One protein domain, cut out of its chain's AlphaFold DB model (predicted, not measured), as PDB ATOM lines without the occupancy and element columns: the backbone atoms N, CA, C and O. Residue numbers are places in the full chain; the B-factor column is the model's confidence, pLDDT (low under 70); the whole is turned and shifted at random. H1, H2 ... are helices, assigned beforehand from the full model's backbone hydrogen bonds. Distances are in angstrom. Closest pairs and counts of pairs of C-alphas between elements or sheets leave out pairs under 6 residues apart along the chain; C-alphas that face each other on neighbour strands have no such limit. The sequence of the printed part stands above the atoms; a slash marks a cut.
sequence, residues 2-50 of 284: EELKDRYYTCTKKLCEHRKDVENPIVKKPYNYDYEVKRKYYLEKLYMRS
ATOM      1  N   GLU A   2     272.166 197.187 203.866       89.44
ATOM      2  CA  GLU A   2     271.673 198.491 203.370       89.44
ATOM      3  C   GLU A   2     270.846 199.279 204.405       89.44
ATOM      4  O   GLU A   2     270.971 200.493 204.483       89.44
ATOM      5  N   GLU A   3     270.094 198.601 205.277       90.19
ATOM      6  CA  GLU A   3     269.361 199.224 206.396       90.19
ATOM      7  C   GLU A   3     270.292 199.852 207.454       90.19
ATOM      8  O   GLU A   3     269.980 200.861 208.080       90.19
ATOM      9  N   LEU A   4     271.477 199.268 207.661       93.12
ATOM     10  CA  LEU A   4     272.469 199.829 208.579       93.12
ATOM     11  C   LEU A   4     273.111 201.086 207.983       93.12
ATOM     12  O   LEU A   4     273.316 202.065 208.697       93.12
ATOM     13  N   LYS A   5     273.381 201.072 206.671       92.25
ATOM     14  CA  LYS A   5     273.850 202.255 205.944       92.25
ATOM     15  C   LYS A   5     272.805 203.364 205.977       92.25
ATOM     16  O   LYS A   5     273.166 204.497 206.258       92.25
ATOM     17  N   ASP A   6     271.531 203.042 205.766       92.50
ATOM     18  CA  ASP A   6     270.443 204.021 205.817       92.50
ATOM     19  C   ASP A   6     270.373 204.739 207.172       92.50
ATOM     20  O   ASP A   6     270.403 205.971 207.240       92.50
ATOM     21  N   ARG A   7     270.412 203.973 208.271       92.56
ATOM     22  CA  ARG A   7     270.474 204.533 209.629       92.56
ATOM     23  C   ARG A   7     271.726 205.385 209.849       92.56
ATOM     24  O   ARG A   7     271.625 206.483 210.393       92.56
ATOM     25  N   TYR A   8     272.890 204.921 209.394       93.94
ATOM     26  CA  TYR A   8     274.149 205.667 209.492       93.94
ATOM     27  C   TYR A   8     274.096 207.005 208.739       93.94
ATOM     28  O   TYR A   8     274.406 208.052 209.316       93.94
ATOM     29  N   TYR A   9     273.670 206.995 207.474       92.81
ATOM     30  CA  TYR A   9     273.581 208.199 206.650       92.81
ATOM     31  C   TYR A   9     272.506 209.156 207.169       92.81
ATOM     32  O   TYR A   9     272.735 210.361 207.186       92.81
ATOM     33  N   THR A  10     271.392 208.639 207.689       92.00
ATOM     34  CA  THR A  10     270.343 209.450 208.325       92.00
ATOM     35  C   THR A  10     270.846 210.157 209.584       92.00
ATOM     36  O   THR A  10     270.643 211.363 209.734       92.00
ATOM     37  N   CYS A  11     271.533 209.446 210.484       91.50
ATOM     38  CA  CYS A  11     272.099 210.042 211.697       91.50
ATOM     39  C   CYS A  11     273.199 211.063 211.374       91.50
ATOM     40  O   CYS A  11     273.211 212.161 211.930       91.50
ATOM     41  N   THR A  12     274.094 210.726 210.444       89.94
ATOM     42  CA  THR A  12     275.208 211.600 210.049       89.94
ATOM     43  C   THR A  12     274.702 212.866 209.367       89.94
ATOM     44  O   THR A  12     275.168 213.957 209.678       89.94
ATOM     45  N   LYS A  13     273.682 212.747 208.507       89.31
ATOM     46  CA  LYS A  13     273.032 213.893 207.867       89.31
ATOM     47  C   LYS A  13     272.457 214.866 208.901       89.31
ATOM     48  O   LYS A  13     272.781 216.048 208.845       89.31
ATOM     49  N   LYS A  14     271.697 214.370 209.886       89.38
ATOM     50  CA  LYS A  14     271.147 215.197 210.982       89.38
ATOM     51  C   LYS A  14     272.244 215.908 211.785       89.38
ATOM     52  O   LYS A  14     272.081 217.060 212.177       89.38
ATOM     53  N   LEU A  15     273.376 215.238 212.012       90.62
ATOM     54  CA  LEU A  15     274.518 215.825 212.716       90.62
ATOM     55  C   LEU A  15     275.207 216.930 211.893       90.62
ATOM     56  O   LEU A  15     275.553 217.973 212.445       90.62
ATOM     57  N   CYS A  16     275.383 216.726 210.585       88.44
ATOM     58  CA  CYS A  16     275.933 217.731 209.665       88.44
ATOM     59  C   CYS A  16     275.008 218.949 209.523       88.44
ATOM     60  O   CYS A  16     275.484 220.084 209.551       88.44
ATOM     61  N   GLU A  17     273.692 218.728 209.457       86.94
ATOM     62  CA  GLU A  17     272.675 219.788 209.444       86.94
ATOM     63  C   GLU A  17     272.749 220.647 210.720       86.94
ATOM     64  O   GLU A  17     272.787 221.874 210.634       86.94
ATOM     65  N   HIS A  18     272.882 220.026 211.900       89.62
ATOM     66  CA  HIS A  18     273.050 220.749 213.170       89.62
ATOM     67  C   HIS A  18     274.366 221.547 213.236       89.62
ATOM     68  O   HIS A  18     274.435 222.604 213.862       89.62
ATOM     69  N   ARG A  19     275.428 221.062 212.582       90.56
ATOM     70  CA  ARG A  19     276.730 221.748 212.490       90.56
ATOM     71  C   ARG A  19     276.769 222.843 211.419       90.56
ATOM     72  O   ARG A  19     277.790 223.512 211.302       90.56
ATOM     73  N   LYS A  20     275.679 223.040 210.661       85.50
ATOM     74  CA  LYS A  20     275.601 223.940 209.494       85.50
ATOM     75  C   LYS A  20     276.658 223.630 208.423       85.50
ATOM     76  O   LYS A  20     277.040 224.505 207.651       85.50
ATOM     77  N   ASP A  21     277.105 222.378 208.355       82.38
ATOM     78  CA  ASP A  21     278.086 221.898 207.379       82.38
ATOM     79  C   ASP A  21     277.361 221.424 206.109       82.38
ATOM     80  O   ASP A  21     277.165 220.230 205.865       82.38
ATOM     81  N   VAL A  22     276.859 222.397 205.343       75.81
ATOM     82  CA  VAL A  22     275.981 222.182 204.175       75.81
ATOM     83  C   VAL A  22     276.749 221.651 202.956       75.81
ATOM     84  O   VAL A  22     276.164 220.997 202.094       75.81
ATOM     85  N   GLU A  23     278.066 221.861 202.900       82.12
ATOM     86  CA  GLU A  23     278.919 221.389 201.799       82.12
ATOM     87  C   GLU A  23     279.313 219.909 201.922       82.12
ATOM     88  O   GLU A  23     279.927 219.341 201.014       82.12
ATOM     89  N   ASN A  24     278.929 219.245 203.015       82.50
ATOM     90  CA  ASN A  24     279.265 217.849 203.234       82.50
ATOM     91  C   ASN A  24     278.625 216.935 202.157       82.50
ATOM     92  O   ASN A  24     277.405 216.992 201.937       82.50
ATOM     93  N   PRO A  25     279.393 216.036 201.503       84.94
ATOM     94  CA  PRO A  25     278.888 215.143 200.456       84.94
ATOM     95  C   PRO A  25     277.667 214.308 200.857       84.94
ATOM     96  O   PRO A  25     276.830 214.011 200.005       84.94
ATOM     97  N   ILE A  26     277.548 213.964 202.143       84.12
ATOM     98  CA  ILE A  26     276.435 213.180 202.700       84.12
ATOM     99  C   ILE A  26     275.113 213.959 202.650       84.12
ATOM    100  O   ILE A  26     274.049 213.379 202.430       84.12
ATOM    101  N   VAL A  27     275.176 215.280 202.827       80.81
ATOM    102  CA  VAL A  27     274.011 216.171 202.755       80.81
ATOM    103  C   VAL A  27     273.661 216.456 201.293       80.81
ATOM    104  O   VAL A  27     272.492 216.398 200.912       80.81
ATOM    105  N   LYS A  28     274.679 216.689 200.453       85.19
ATOM    106  CA  LYS A  28     274.521 216.999 199.022       85.19
ATOM    107  C   LYS A  28     273.993 215.825 198.195       85.19
ATOM    108  O   LYS A  28     273.255 216.028 197.234       85.19
ATOM    109  N   LYS A  29     274.390 214.600 198.541       86.00
ATOM    110  CA  LYS A  29     273.940 213.360 197.898       86.00
ATOM    111  C   LYS A  29     273.401 212.416 198.969       86.00
ATOM    112  O   LYS A  29     274.144 211.558 199.448       86.00
ATOM    113  N   PRO A  30     272.126 212.575 199.359       85.50
ATOM    114  CA  PRO A  30     271.538 211.725 200.375       85.50
ATOM    115  C   PRO A  30     271.513 210.277 199.895       85.50
ATOM    116  O   PRO A  30     271.204 209.983 198.738       85.50
ATOM    117  N   TYR A  31     271.835 209.374 200.812       90.56
ATOM    118  CA  TYR A  31     271.690 207.947 200.590       90.56
ATOM    119  C   TYR A  31     270.220 207.614 200.318       90.56
ATOM    120  O   TYR A  31     269.335 208.042 201.056       90.56
ATOM    121  N   ASN A  32     269.962 206.872 199.243       91.38
ATOM    122  CA  ASN A  32     268.621 206.443 198.869       91.38
ATOM    123  C   ASN A  32     268.522 204.926 199.039       91.38
ATOM    124  O   ASN A  32     269.017 204.164 198.207       91.38
ATOM    125  N   TYR A  33     267.877 204.513 200.128       91.50
ATOM    126  CA  TYR A  33     267.710 203.111 200.488       91.50
ATOM    127  C   TYR A  33     267.052 202.286 199.373       91.50
ATOM    128  O   TYR A  33     267.611 201.275 198.945       91.50
ATOM    129  N   ASP A  34     265.916 202.744 198.843       92.25
ATOM    130  CA  ASP A  34     265.169 202.018 197.809       92.25
ATOM    131  C   ASP A  34     265.985 201.844 196.528       92.25
ATOM    132  O   ASP A  34     265.928 200.800 195.870       92.25
ATOM    133  N   TYR A  35     266.751 202.876 196.164       92.88
ATOM    134  CA  TYR A  35     267.637 202.823 195.011       92.88
ATOM    135  C   TYR A  35     268.754 201.798 195.210       92.88
ATOM    136  O   TYR A  35     268.971 200.975 194.322       92.88
ATOM    137  N   GLU A  36     269.436 201.798 196.356       94.06
ATOM    138  CA  GLU A  36     270.554 200.882 196.612       94.06
ATOM    139  C   GLU A  36     270.102 199.423 196.727       94.06
ATOM    140  O   GLU A  36     270.755 198.527 196.182       94.06
ATOM    141  N   VAL A  37     268.937 199.175 197.334       94.50
ATOM    142  CA  VAL A  37     268.324 197.839 197.370       94.50
ATOM    143  C   VAL A  37     268.029 197.343 195.952       94.50
ATOM    144  O   VAL A  37     268.450 196.244 195.580       94.50
ATOM    145  N   LYS A  38     267.368 198.164 195.125       94.56
ATOM    146  CA  LYS A  38     267.074 197.815 193.724       94.56
ATOM    147  C   LYS A  38     268.350 197.635 192.909       94.56
ATOM    148  O   LYS A  38     268.464 196.678 192.150       94.56
ATOM    149  N   ARG A  39     269.329 198.523 193.074       94.69
ATOM    150  CA  ARG A  39     270.617 198.470 192.378       94.69
ATOM    151  C   ARG A  39     271.361 197.178 192.696       94.69
ATOM    152  O   ARG A  39     271.816 196.511 191.767       94.69
ATOM    153  N   LYS A  40     271.447 196.798 193.975       95.00
ATOM    154  CA  LYS A  40     272.053 195.528 194.392       95.00
ATOM    155  C   LYS A  40     271.311 194.340 193.781       95.00
ATOM    156  O   LYS A  40     271.956 193.482 193.189       95.00
ATOM    157  N   TYR A  41     269.979 194.336 193.846       94.62
ATOM    158  CA  TYR A  41     269.151 193.296 193.235       94.62
ATOM    159  C   TYR A  41     269.399 193.156 191.723       94.62
ATOM    160  O   TYR A  41     269.572 192.046 191.223       94.62
ATOM    161  N   TYR A  42     269.469 194.264 190.977       94.31
ATOM    162  CA  TYR A  42     269.746 194.223 189.537       94.31
ATOM    163  C   TYR A  42     271.161 193.739 189.217       94.31
ATOM    164  O   TYR A  42     271.337 192.984 188.262       94.31
ATOM    165  N   LEU A  43     272.159 194.151 190.003       94.62
ATOM    166  CA  LEU A  43     273.539 193.690 189.846       94.62
ATOM    167  C   LEU A  43     273.663 192.194 190.117       94.62
ATOM    168  O   LEU A  43     274.282 191.481 189.334       94.62
ATOM    169  N   GLU A  44     273.032 191.714 191.183       93.94
ATOM    170  CA  GLU A  44     272.986 190.296 191.520       93.94
ATOM    171  C   GLU A  44     272.273 189.498 190.426       93.94
ATOM    172  O   GLU A  44     272.811 188.514 189.926       93.94
ATOM    173  N   LYS A  45     271.123 189.980 189.945       91.50
ATOM    174  CA  LYS A  45     270.406 189.374 188.817       91.50
ATOM    175  C   LYS A  45     271.256 189.308 187.544       91.50
ATOM    176  O   LYS A  45     271.181 188.322 186.815       91.50
ATOM    177  N   LEU A  46     272.046 190.344 187.260       88.56
ATOM    178  CA  LEU A  46     272.945 190.368 186.105       88.56
ATOM    179  C   LEU A  46     274.120 189.401 186.287       88.56
ATOM    180  O   LEU A  46     274.497 188.727 185.333       88.56
ATOM    181  N   TYR A  47     274.664 189.313 187.500       91.31
ATOM    182  CA  TYR A  47     275.750 188.400 187.840       91.31
ATOM    183  C   TYR A  47     275.314 186.931 187.770       91.31
ATOM    184  O   TYR A  47     276.042 186.098 187.240       91.31
ATOM    185  N   MET A  48     274.094 186.619 188.218       90.12
ATOM    186  CA  MET A  48     273.520 185.269 188.148       90.12
ATOM    187  C   MET A  48     273.056 184.871 186.740       90.12
ATOM    188  O   MET A  48     272.592 183.750 186.527       90.12
ATOM    189  N   ARG A  49     273.164 185.768 185.754       91.50
ATOM    190  CA  ARG A  49     272.753 185.482 184.383       91.50
ATOM    191  C   ARG A  49     273.729 184.510 183.724       91.50
ATOM    192  O   ARG A  49     274.897 184.825 183.513       91.50
ATOM    193  N   SER A  50     273.230 183.348 183.305       92.44
ATOM    194  CA  SER A  50     274.046 182.378 182.568       92.44
ATOM    195  C   SER A  50     274.221 182.765 181.093       92.44
ATOM    196  O   SER A  50     273.360 183.407 180.479       92.44
TER     197      SER A  50
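AT A GLANCE: This is residues 2 to 50 of the 284 residues of the protein "Hypothetical protein" of Euplotes harpa (UniProt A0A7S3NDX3). A long helix, H1, is followed by a stretch that folds back along it through the short helix H2; H3 then begins beside the first residues of H1 and runs on beyond them, and its residues 41 to 47, with 48 to 50, stick out as an arm. The printed part has 49 residues with three named helices, H1, H2 and H3 in chain order, and no named strand; the class is all helix. It is only just loose, close to extended, with a radius of gyration of the C-alphas of 14.4 A and spans of 49 by 18 by 11 A.

HOW THE PARTS SIT: H1, residues 2 to 18, touches H2, residues 25 to 28; the closest C-alphas, of Lys 13 and Val 27, are 5.7 A apart. With residues 2 to 6 alone, H1 touches residues 33 to 37 of H3, residues 33 to 47; the closest C-alphas, of Asp 6 and Tyr 33, are 6.1 A apart. H1 and H3 run opposite ways at a tilt of 35.2 degrees, only just steep. H2 and H3 are apart. Every O i to N i+4 pair is within hydrogen-bond range in H1 and H3; H2 is too short for one.

IN THESE COORDINATES: H1 measures 24.4 A from C-alpha 2 at (271.673, 198.491, 203.370) to C-alpha 18. H3 measures 21.0 A and ends at C-alpha 47, (275.750, 188.400, 187.840).

THE WHOLE: The C-alphas farthest apart, of Lys 20 and Ser 50, are 49.5 A apart. The printed part has no cut, the link H1 to H2 is short, H2 to H3 tight, and no printed residue is under 70 in pLDDT.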